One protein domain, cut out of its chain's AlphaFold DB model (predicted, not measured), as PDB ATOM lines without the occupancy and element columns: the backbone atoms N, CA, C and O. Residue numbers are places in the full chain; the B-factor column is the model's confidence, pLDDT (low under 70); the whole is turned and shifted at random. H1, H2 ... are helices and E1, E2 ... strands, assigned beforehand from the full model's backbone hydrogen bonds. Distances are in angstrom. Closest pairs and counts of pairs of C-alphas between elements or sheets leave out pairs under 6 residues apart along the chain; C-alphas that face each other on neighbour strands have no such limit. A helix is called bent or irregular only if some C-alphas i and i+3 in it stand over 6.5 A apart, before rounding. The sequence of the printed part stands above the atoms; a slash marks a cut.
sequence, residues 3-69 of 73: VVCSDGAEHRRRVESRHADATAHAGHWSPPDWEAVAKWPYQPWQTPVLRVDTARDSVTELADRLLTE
ATOM      1  N   VAL A   3     -30.241 107.580  57.064       92.88
ATOM      2  CA  VAL A   3     -30.421 106.220  57.574       92.88
ATOM      3  C   VAL A   3     -30.887 106.311  59.015       92.88
ATOM      4  O   VAL A   3     -30.214 106.913  59.851       92.88
ATOM      5  N   VAL A   4     -32.035 105.710  59.298       93.75
ATOM      6  CA  VAL A   4     -32.643 105.663  60.625       93.75
ATOM      7  C   VAL A   4     -32.875 104.213  61.049       93.75
ATOM      8  O   VAL A   4     -32.894 103.283  60.241       93.75
ATOM      9  N   CYS A   5     -33.026 104.011  62.351       94.69
ATOM     10  CA  CYS A   5     -33.585 102.796  62.925       94.69
ATOM     11  C   CYS A   5     -34.725 103.272  63.821       94.69
ATOM     12  O   CYS A   5     -34.472 103.840  64.885       94.69
ATOM     13  N   SER A   6     -35.961 103.163  63.333       95.62
ATOM     14  CA  SER A   6     -37.131 103.711  64.033       95.62
ATOM     15  C   SER A   6     -37.541 102.906  65.269       95.62
ATOM     16  O   SER A   6     -38.281 103.414  66.111       95.62
ATOM     17  N   ASP A   7     -37.051 101.673  65.394       97.31
ATOM     18  CA  ASP A   7     -37.198 100.844  66.585       97.31
ATOM     19  C   ASP A   7     -36.038 101.106  67.554       97.31
ATOM     20  O   ASP A   7     -34.910 100.646  67.363       97.31
ATOM     21  N   GLY A   8     -36.324 101.853  68.622       96.00
ATOM     22  CA  GLY A   8     -35.334 102.191  69.642       96.00
ATOM     23  C   GLY A   8     -34.820 100.989  70.441       96.00
ATOM     24  O   GLY A   8     -33.667 101.007  70.871       96.00
ATOM     25  N   ALA A   9     -35.625  99.937  70.622       96.81
ATOM     26  CA  ALA A   9     -35.196  98.734  71.334       96.81
ATOM     27  C   ALA A   9     -34.211  97.925  70.480       96.81
ATOM     28  O   ALA A   9     -33.157  97.511  70.969       96.81
ATOM     29  N   GLU A  10     -34.509  97.774  69.190       96.38
ATOM     30  CA  GLU A  10     -33.594  97.157  68.229       96.38
ATOM     31  C   GLU A  10     -32.314  97.986  68.055       96.38
ATOM     32  O   GLU A  10     -31.213  97.432  68.032       96.38
ATOM     33  N   HIS A  11     -32.425  99.316  67.994       95.44
ATOM     34  CA  HIS A  11     -31.263 100.198  67.922       95.44
ATOM     35  C   HIS A  11     -30.356 100.003  69.144       95.44
ATOM     36  O   HIS A  11     -29.155  99.767  68.991       95.44
ATOM     37  N   ARG A  12     -30.931 100.013  70.353       94.88
ATOM     38  CA  ARG A  12     -30.190  99.742  71.587       94.88
ATOM     39  C   ARG A  12     -29.490  98.389  71.543       94.88
ATOM     40  O   ARG A  12     -28.282  98.329  71.761       94.88
ATOM     41  N   ARG A  13     -30.219  97.327  71.177       94.12
ATOM     42  CA  ARG A  13     -29.657  95.978  71.041       94.12
ATOM     43  C   ARG A  13     -28.458  95.967  70.092       94.12
ATOM     44  O   ARG A  13     -27.445  95.350  70.410       94.12
ATOM     45  N   ARG A  14     -28.541  96.654  68.945       92.19
ATOM     46  CA  ARG A  14     -27.444  96.751  67.962       92.19
ATOM     47  C   ARG A  14     -26.226  97.502  68.496       92.19
ATOM     48  O   ARG A  14     -25.109  97.075  68.218       92.19
ATOM     49  N   VAL A  15     -26.419  98.598  69.235       90.94
ATOM     50  CA  VAL A  15     -25.321  99.360  69.864       90.94
ATOM     51  C   VAL A  15     -24.591  98.486  70.875       90.94
ATOM     52  O   VAL A  15     -23.382  98.300  70.766       90.94
ATOM     53  N   GLU A  16     -25.333  97.876  71.797       89.56
ATOM     54  CA  GLU A  16     -24.761  97.053  72.865       89.56
ATOM     55  C   GLU A  16     -24.118  95.764  72.310       89.56
ATOM     56  O   GLU A  16     -23.054  95.352  72.767       89.56
ATOM     57  N   SER A  17     -24.693  95.163  71.258       87.19
ATOM     58  CA  SER A  17     -24.144  93.949  70.622       87.19
ATOM     59  C   SER A  17     -22.941  94.215  69.712       87.19
ATOM     60  O   SER A  17     -22.258  93.270  69.320       87.19
ATOM     61  N   ARG A  18     -22.652  95.477  69.362       80.38
ATOM     62  CA  ARG A  18     -21.549  95.838  68.449       80.38
ATOM     63  C   ARG A  18     -20.171  95.457  69.001       80.38
ATOM     64  O   ARG A  18     -19.223  95.332  68.236       80.38
ATOM     65  N   HIS A  19     -20.087  95.243  70.313       65.00
ATOM     66  CA  HIS A  19     -18.896  94.806  71.040       65.00
ATOM     67  C   HIS A  19     -18.624  93.292  70.969       65.00
ATOM     68  O   HIS A  19     -17.605  92.847  71.491       65.00
ATOM     69  N   ALA A  20     -19.510  92.488  70.366       61.78
ATOM     70  CA  ALA A  20     -19.408  91.025  70.400       61.78
ATOM     71  C   ALA A  20     -18.194  90.453  69.639       61.78
ATOM     72  O   ALA A  20     -17.811  89.313  69.889       61.78
ATOM     73  N   ASP A  21     -17.572  91.231  68.750       61.84
ATOM     74  CA  ASP A  21     -16.355  90.830  68.048       61.84
ATOM     75  C   ASP A  21     -15.114  91.495  68.667       61.84
ATOM     76  O   ASP A  21     -14.685  92.589  68.287       61.84
ATOM     77  N   ALA A  22     -14.536  90.811  69.654       57.44
ATOM     78  CA  ALA A  22     -13.326  91.244  70.340       57.44
ATOM     79  C   ALA A  22     -12.074  91.228  69.438       57.44
ATOM     80  O   ALA A  22     -11.064  91.818  69.816       57.44
ATOM     81  N   THR A  23     -12.102  90.582  68.264       63.41
ATOM     82  CA  THR A  23     -10.955  90.533  67.341       63.41
ATOM     83  C   THR A  23     -11.042  91.585  66.238       63.41
ATOM     84  O   THR A  23     -10.004  91.974  65.703       63.41
ATOM     85  N   ALA A  24     -12.233  92.112  65.941       58.16
ATOM     86  CA  ALA A  24     -12.421  93.117  64.896       58.16
ATOM     87  C   ALA A  24     -11.766  94.478  65.205       58.16
ATOM     88  O   ALA A  24     -11.436  95.214  64.275       58.16
ATOM     89  N   HIS A  25     -11.557  94.828  66.482       54.81
ATOM     90  CA  HIS A  25     -11.227  96.210  66.867       54.81
ATOM     91  C   HIS A  25     -10.374  96.392  68.139       54.81
ATOM     92  O   HIS A  25     -10.198  97.532  68.588       54.81
ATOM     93  N   ALA A  26      -9.839  95.317  68.732       47.19
ATOM     94  CA  ALA A  26      -9.083  95.398  69.984       47.19
ATOM     95  C   ALA A  26      -7.908  96.392  69.891       47.19
ATOM     96  O   ALA A  26      -6.912  96.145  69.215       47.19
ATOM     97  N   GLY A  27      -8.047  97.524  70.591       52.12
ATOM     98  CA  GLY A  27      -7.008  98.540  70.789       52.12
ATOM     99  C   GLY A  27      -7.221  99.884  70.080       52.12
ATOM    100  O   GLY A  27      -6.572 100.849  70.471       52.12
ATOM    101  N   HIS A  28      -8.130  99.991  69.100       63.16
ATOM    102  CA  HIS A  28      -8.280 101.224  68.297       63.16
ATOM    103  C   HIS A  28      -9.690 101.821  68.251       63.16
ATOM    104  O   HIS A  28      -9.833 102.991  67.894       63.16
ATOM    105  N   TRP A  29     -10.729 101.064  68.604       71.31
ATOM    106  CA  TRP A  29     -12.103 101.551  68.516       71.31
ATOM    107  C   TRP A  29     -12.919 101.150  69.744       71.31
ATOM    108  O   TRP A  29     -13.083  99.969  70.039       71.31
ATOM    109  N   SER A  30     -13.437 102.159  70.445       74.62
ATOM    110  CA  SER A  30     -14.381 102.015  71.553       74.62
ATOM    111  C   SER A  30     -15.689 102.691  71.137       74.62
ATOM    112  O   SER A  30     -15.754 103.925  71.158       74.62
ATOM    113  N   PRO A  31     -16.696 101.938  70.653       78.62
ATOM    114  CA  PRO A  31     -17.966 102.535  70.274       78.62
ATOM    115  C   PRO A  31     -18.684 103.108  71.509       78.62
ATOM    116  O   PRO A  31     -18.441 102.650  72.627       78.62
ATOM    117  N   PRO A  32     -19.549 104.121  71.323       88.06
ATOM    118  CA  PRO A  32     -20.325 104.694  72.415       88.06
ATOM    119  C   PRO A  32     -21.273 103.652  73.016       88.06
ATOM    120  O   PRO A  32     -21.812 102.806  72.298       88.06
ATOM    121  N   ASP A  33     -21.520 103.762  74.319       91.12
ATOM    122  CA  ASP A  33     -22.608 103.035  74.965       91.12
ATOM    123  C   ASP A  33     -23.985 103.591  74.548       91.12
ATOM    124  O   ASP A  33     -24.112 104.592  73.832       91.12
ATOM    125  N   TRP A  34     -25.048 102.926  75.001       93.62
ATOM    126  CA  TRP A  34     -26.414 103.356  74.710       93.62
ATOM    127  C   TRP A  34     -26.734 104.760  75.240       93.62
ATOM    128  O   TRP A  34     -27.457 105.507  74.583       93.62
ATOM    129  N   GLU A  35     -26.214 105.141  76.406       95.62
ATOM    130  CA  GLU A  35     -26.516 106.436  77.014       95.62
ATOM    131  C   GLU A  35     -25.916 107.589  76.198       95.62
ATOM    132  O   GLU A  35     -26.591 108.594  75.950       95.62
ATOM    133  N   ALA A  36     -24.683 107.423  75.721       94.31
ATOM    134  CA  ALA A  36     -24.017 108.356  74.827       94.31
ATOM    135  C   ALA A  36     -24.738 108.464  73.474       94.31
ATOM    136  O   ALA A  36     -24.919 109.576  72.975       94.31
ATOM    137  N   VAL A  37     -25.204 107.344  72.902       93.81
ATOM    138  CA  VAL A  37     -25.993 107.351  71.655       93.81
ATOM    139  C   VAL A  37     -27.333 108.061  71.846       93.81
ATOM    140  O   VAL A  37     -27.687 108.923  71.045       93.81
ATOM    141  N   ALA A  38     -28.070 107.749  72.914       94.12
ATOM    142  CA  ALA A  38     -29.403 108.296  73.161       94.12
ATOM    143  C   ALA A  38     -29.402 109.817  73.400       94.12
ATOM    144  O   ALA A  38     -30.395 110.486  73.120       94.12
ATOM    145  N   LYS A  39     -28.296 110.366  73.913       95.75
ATOM    146  CA  LYS A  39     -28.120 111.809  74.141       95.75
ATOM    147  C   LYS A  39     -27.494 112.541  72.956       95.75
ATOM    148  O   LYS A  39     -27.404 113.768  72.994       95.75
ATOM    149  N   TRP A  40     -27.030 111.821  71.935       93.75
ATOM    150  CA  TRP A  40     -26.315 112.435  70.826       93.75
ATOM    151  C   TRP A  40     -27.251 113.348  70.020       93.75
ATOM    152  O   TRP A  40     -28.299 112.893  69.552       93.75
ATOM    153  N   PRO A  41     -26.910 114.634  69.825       94.38
ATOM    154  CA  PRO A  41     -27.765 115.541  69.077       94.38
ATOM    155  C   PRO A  41     -27.777 115.156  67.595       94.38
ATOM    156  O   PRO A  41     -26.730 115.045  66.954       94.38
ATOM    157  N   TYR A  42     -28.973 115.000  67.035       91.44
ATOM    158  CA  TYR A  42     -29.173 114.813  65.602       91.44
ATOM    159  C   TYR A  42     -29.593 116.131  64.946       91.44
ATOM    160  O   TYR A  42     -30.477 116.825  65.447       91.44
ATOM    161  N   GLN A  43     -28.967 116.468  63.817       94.44
ATOM    162  CA  GLN A  43     -29.342 117.615  62.990       94.44
ATOM    163  C   GLN A  43     -30.048 117.103  61.726       94.44
ATOM    164  O   GLN A  43     -29.412 116.402  60.934       94.44
ATOM    165  N   PRO A  44     -31.339 117.419  61.527       91.88
ATOM    166  CA  PRO A  44     -32.074 116.989  60.345       91.88
ATOM    167  C   PRO A  44     -31.519 117.586  59.050       91.88
ATOM    168  O   PRO A  44     -31.044 118.723  59.017       91.88
ATOM    169  N   TRP A  45     -31.655 116.839  57.957       93.06
ATOM    170  CA  TRP A  45     -31.400 117.362  56.618       93.06
ATOM    171  C   TRP A  45     -32.403 118.469  56.272       93.06
ATOM    172  O   TRP A  45     -33.602 118.328  56.503       93.06
ATOM    173  N   GLN A  46     -31.913 119.567  55.691       95.44
ATOM    174  CA  GLN A  46     -32.753 120.690  55.245       95.44
ATOM    175  C   GLN A  46     -33.309 120.499  53.828       95.44
ATOM    176  O   GLN A  46     -34.152 121.270  53.375       95.44
ATOM    177  N   THR A  47     -32.835 119.478  53.119       92.69
ATOM    178  CA  THR A  47     -33.291 119.108  51.783       92.69
ATOM    179  C   THR A  47     -33.968 117.742  51.820       92.69
ATOM    180  O   THR A  47     -33.674 116.927  52.702       92.69
ATOM    181  N   PRO A  48     -34.869 117.454  50.865       90.56
ATOM    182  CA  PRO A  48     -35.385 116.109  50.689       90.56
ATOM    183  C   PRO A  48     -34.237 115.122  50.482       90.56
ATOM    184  O   PRO A  48     -33.358 115.322  49.642       90.56
ATOM    185  N   VAL A  49     -34.255 114.043  51.254       90.31
ATOM    186  CA  VAL A  49     -33.293 112.951  51.156       90.31
ATOM    187  C   VAL A  49     -34.046 111.635  51.109       90.31
ATOM    188  O   VAL A  49     -35.056 111.464  51.792       90.31
ATOM    189  N   LEU A  50     -33.517 110.679  50.346       88.81
ATOM    190  CA  LEU A  50     -33.914 109.283  50.471       88.81
ATOM    191  C   LEU A  50     -33.765 108.858  51.935       88.81
ATOM    192  O   LEU A  50     -32.646 108.876  52.456       88.81
ATOM    193  N   ARG A  51     -34.873 108.515  52.596       90.81
ATOM    194  CA  ARG A  51     -34.873 107.989  53.963       90.81
ATOM    195  C   ARG A  51     -34.961 106.467  53.926       90.81
ATOM    196  O   ARG A  51     -35.779 105.906  53.195       90.81
ATOM    197  N   VAL A  52     -34.098 105.845  54.716       93.00
ATOM    198  CA  VAL A  52     -33.931 104.400  54.852       93.00
ATOM    199  C   VAL A  52     -34.149 104.035  56.313       93.00
ATOM    200  O   VAL A  52     -33.389 104.489  57.168       93.00
ATOM    201  N   ASP A  53     -35.165 103.233  56.612       93.94
ATOM    202  CA  ASP A  53     -35.466 102.757  57.960       93.94
ATOM    203  C   ASP A  53     -35.036 101.300  58.135       93.94
ATOM    204  O   ASP A  53     -35.764 100.357  57.844       93.94
ATOM    205  N   THR A  54     -33.849 101.105  58.696       93.31
ATOM    206  CA  THR A  54     -33.236  99.782  58.902       93.31
ATOM    207  C   THR A  54     -33.946  98.899  59.937       93.31
ATOM    208  O   THR A  54     -33.487  97.781  60.196       93.31
ATOM    209  N   ALA A  55     -35.002  99.398  60.588       95.00
ATOM    210  CA  ALA A  55     -35.868  98.595  61.450       95.00
ATOM    211  C   ALA A  55     -37.024  97.931  60.683       95.00
ATOM    212  O   ALA A  55     -37.595  96.961  61.175       95.00
ATOM    213  N   ARG A  56     -37.397  98.462  59.512       92.44
ATOM    214  CA  ARG A  56     -38.627  98.076  58.801       92.44
ATOM    215  C   ARG A  56     -38.400  97.730  57.340       92.44
ATOM    216  O   ARG A  56     -39.078  96.853  56.817       92.44
ATOM    217  N   ASP A  57     -37.470  98.420  56.700       92.06
ATOM    218  CA  ASP A  57     -37.226  98.288  55.277       92.06
ATOM    219  C   ASP A  57     -36.448  96.999  54.969       92.06
ATOM    220  O   ASP A  57     -35.495  96.627  55.664       92.06
ATOM    221  N   SER A  58     -36.831  96.333  53.880       91.44
ATOM    222  CA  SER A  58     -36.101  95.185  53.346       91.44
ATOM    223  C   SER A  58     -34.767  95.623  52.745       91.44
ATOM    224  O   SER A  58     -34.706  96.555  51.942       91.44
ATOM    225  N   VAL A  59     -33.690  94.903  53.070       89.19
ATOM    226  CA  VAL A  59     -32.350  95.161  52.513       89.19
ATOM    227  C   VAL A  59     -32.362  95.111  50.983       89.19
ATOM    228  O   VAL A  59     -31.731  95.950  50.344       89.19
ATOM    229  N   THR A  60     -33.092  94.161  50.397       90.56
ATOM    230  CA  THR A  60     -33.175  94.003  48.939       90.56
ATOM    231  C   THR A  60     -33.910  95.176  48.295       90.56
ATOM    232  O   THR A  60     -33.384  95.789  47.374       90.56
ATOM    233  N   GLU A  61     -35.071  95.559  48.830       86.31
ATOM    234  CA  GLU A  61     -35.856  96.683  48.296       86.31
ATOM    235  C   GLU A  61     -35.094  98.012  48.403       86.31
ATOM    236  O   GLU A  61     -35.151  98.857  47.510       86.31
ATOM    237  N   LEU A  62     -34.344  98.197  49.492       87.38
ATOM    238  CA  LEU A  62     -33.473  99.354  49.669       87.38
ATOM    239  C   LEU A  62     -32.321  99.379  48.674       87.38
ATOM    240  O   LEU A  62     -32.018 100.440  48.130       87.38
ATOM    241  N   ALA A  63     -31.672  98.235  48.450       88.81
ATOM    242  CA  ALA A  63     -30.594  98.129  47.476       88.81
ATOM    243  C   ALA A  63     -31.098  98.491  46.073       88.81
ATOM    244  O   ALA A  63     -30.467  99.296  45.390       88.81
ATOM    245  N   ASP A  64     -32.274  97.994  45.688       88.38
ATOM    246  CA  ASP A  64     -32.882  98.298  44.392       88.38
ATOM    247  C   ASP A  64     -33.215  99.790  44.251       88.38
ATOM    248  O   ASP A  64     -32.870 100.415  43.243       88.38
ATOM    249  N   ARG A  65     -33.811 100.411  45.278       85.25
ATOM    250  CA  ARG A  65     -34.074 101.863  45.299       85.25
ATOM    251  C   ARG A  65     -32.788 102.677  45.157       85.25
ATOM    252  O   ARG A  65     -32.734 103.616  44.372       85.25
ATOM    253  N   LEU A  66     -31.729 102.292  45.870       84.44
ATOM    254  CA  LEU A  66     -30.436 102.979  45.816       84.44
ATOM    255  C   LEU A  66     -29.746 102.883  44.455       84.44
ATOM    256  O   LEU A  66     -29.012 103.798  44.080       84.44
ATOM    257  N   LEU A  67     -29.945 101.779  43.737       86.75
ATOM    258  CA  LEU A  67     -29.362 101.556  42.415       86.75
ATOM    259  C   LEU A  67     -30.162 102.229  41.291       86.75
ATOM    260  O   LEU A  67     -29.607 102.474  40.222       86.75
ATOM    261  N   THR A  68     -31.445 102.520  41.521       83.00
ATOM    262  CA  THR A  68     -32.361 103.065  40.507       83.00
ATOM    263  C   THR A  68     -32.640 104.558  40.659       83.00
ATOM    264  O   THR A  68     -32.971 105.209  39.667       83.00
ATOM    265  N   GLU A  69     -32.479 105.134  41.855       71.75
ATOM    266  CA  GLU A  69     -32.658 106.573  42.045       71.75
ATOM    267  C   GLU A  69     -31.519 107.380  41.387       71.75
ATOM    268  O   GLU A  69     -30.335 107.142  41.661       71.75
TER     269      GLU A  69
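This is residues 3 to 69 of the 73 residues of an uncharacterized protein of Deinococcus radiodurans (strain ATCC 13939 / DSM 20539 / JCM 16871 / LMG 4051 / NBRC 15346 / NCIMB 9279 / R1 / VKM B-1422) (UniProt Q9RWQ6). This is a loose, open ring of chain with helices H1 and H2 towards one end and the short strand E1 with helix H3 at the other, joined on one side by the first printed residues leading into H1 and on the other by a wide arch from H2 to E1. Residues 20 to 28 stick out beyond H1, and residues 41 to 48 of the arch stand free, while residues 3 to 4 run beside E1. The printed part has 67 residues, with three named helices and one named strand in the order H1, H2, E1, H3; the class is mostly helix, though under half of the residues are in named elements. The whole is loose, with a radius of gyration of the C-alphas of 14.9 A and spans of 39 by 26 by 23 A.

Start at residues 3 to 4, which pair in parallel with residues 52 to 53 of strand E1, residues 51 to 53; E1 pairs with no named strand. Go on to H1, residues 8 to 20, which only just touches H2, residues 34 to 38, with 3 pairs of C-alphas within 8 A. Here H1 uses residues 12 to 16 alone, and the closest C-alphas are those of Arg 12 and Trp 34, 6.1 A apart. Further on, look from E1 to H3, residues 59 to 68: their closest C-alphas are those of Val 52 and Leu 62, 7.2 A apart. H3 is apart from both H1 and H2, and E1 is apart from them too. In H2 and H3 every O i to N i+4 pair is within hydrogen-bond range; in H1 7 of 9 are.

Find C-alpha 8 at (-35.334, 102.191, 69.642), where H1 begins; it runs 19.5 A to C-alpha 20. H1 is irregular, but only just: C-alphas 16 and 19 are 6.54 A apart. At C-alpha 34, (-26.414, 103.356, 74.710), H2 begins and covers 6.0 A to C-alpha 38. E1 covers 6.6 A from Arg 51 to Asp 53. H3 runs 14.4 A from Val 59 to C-alpha 68 at (-32.361, 103.065, 40.507).

The two farthest C-alphas, those of Gly 27 and Thr 68, are 39.8 A apart. The links H1 to H2, 13 residues, and H2 to E1, 12 residues, are long; the link E1 to H3 is tight, with 5 residues. The printed part has no cut. Its mean pLDDT is 85.7, and in the B-factor column you find residues 19 to 28 under 70, where the model's confidence is low.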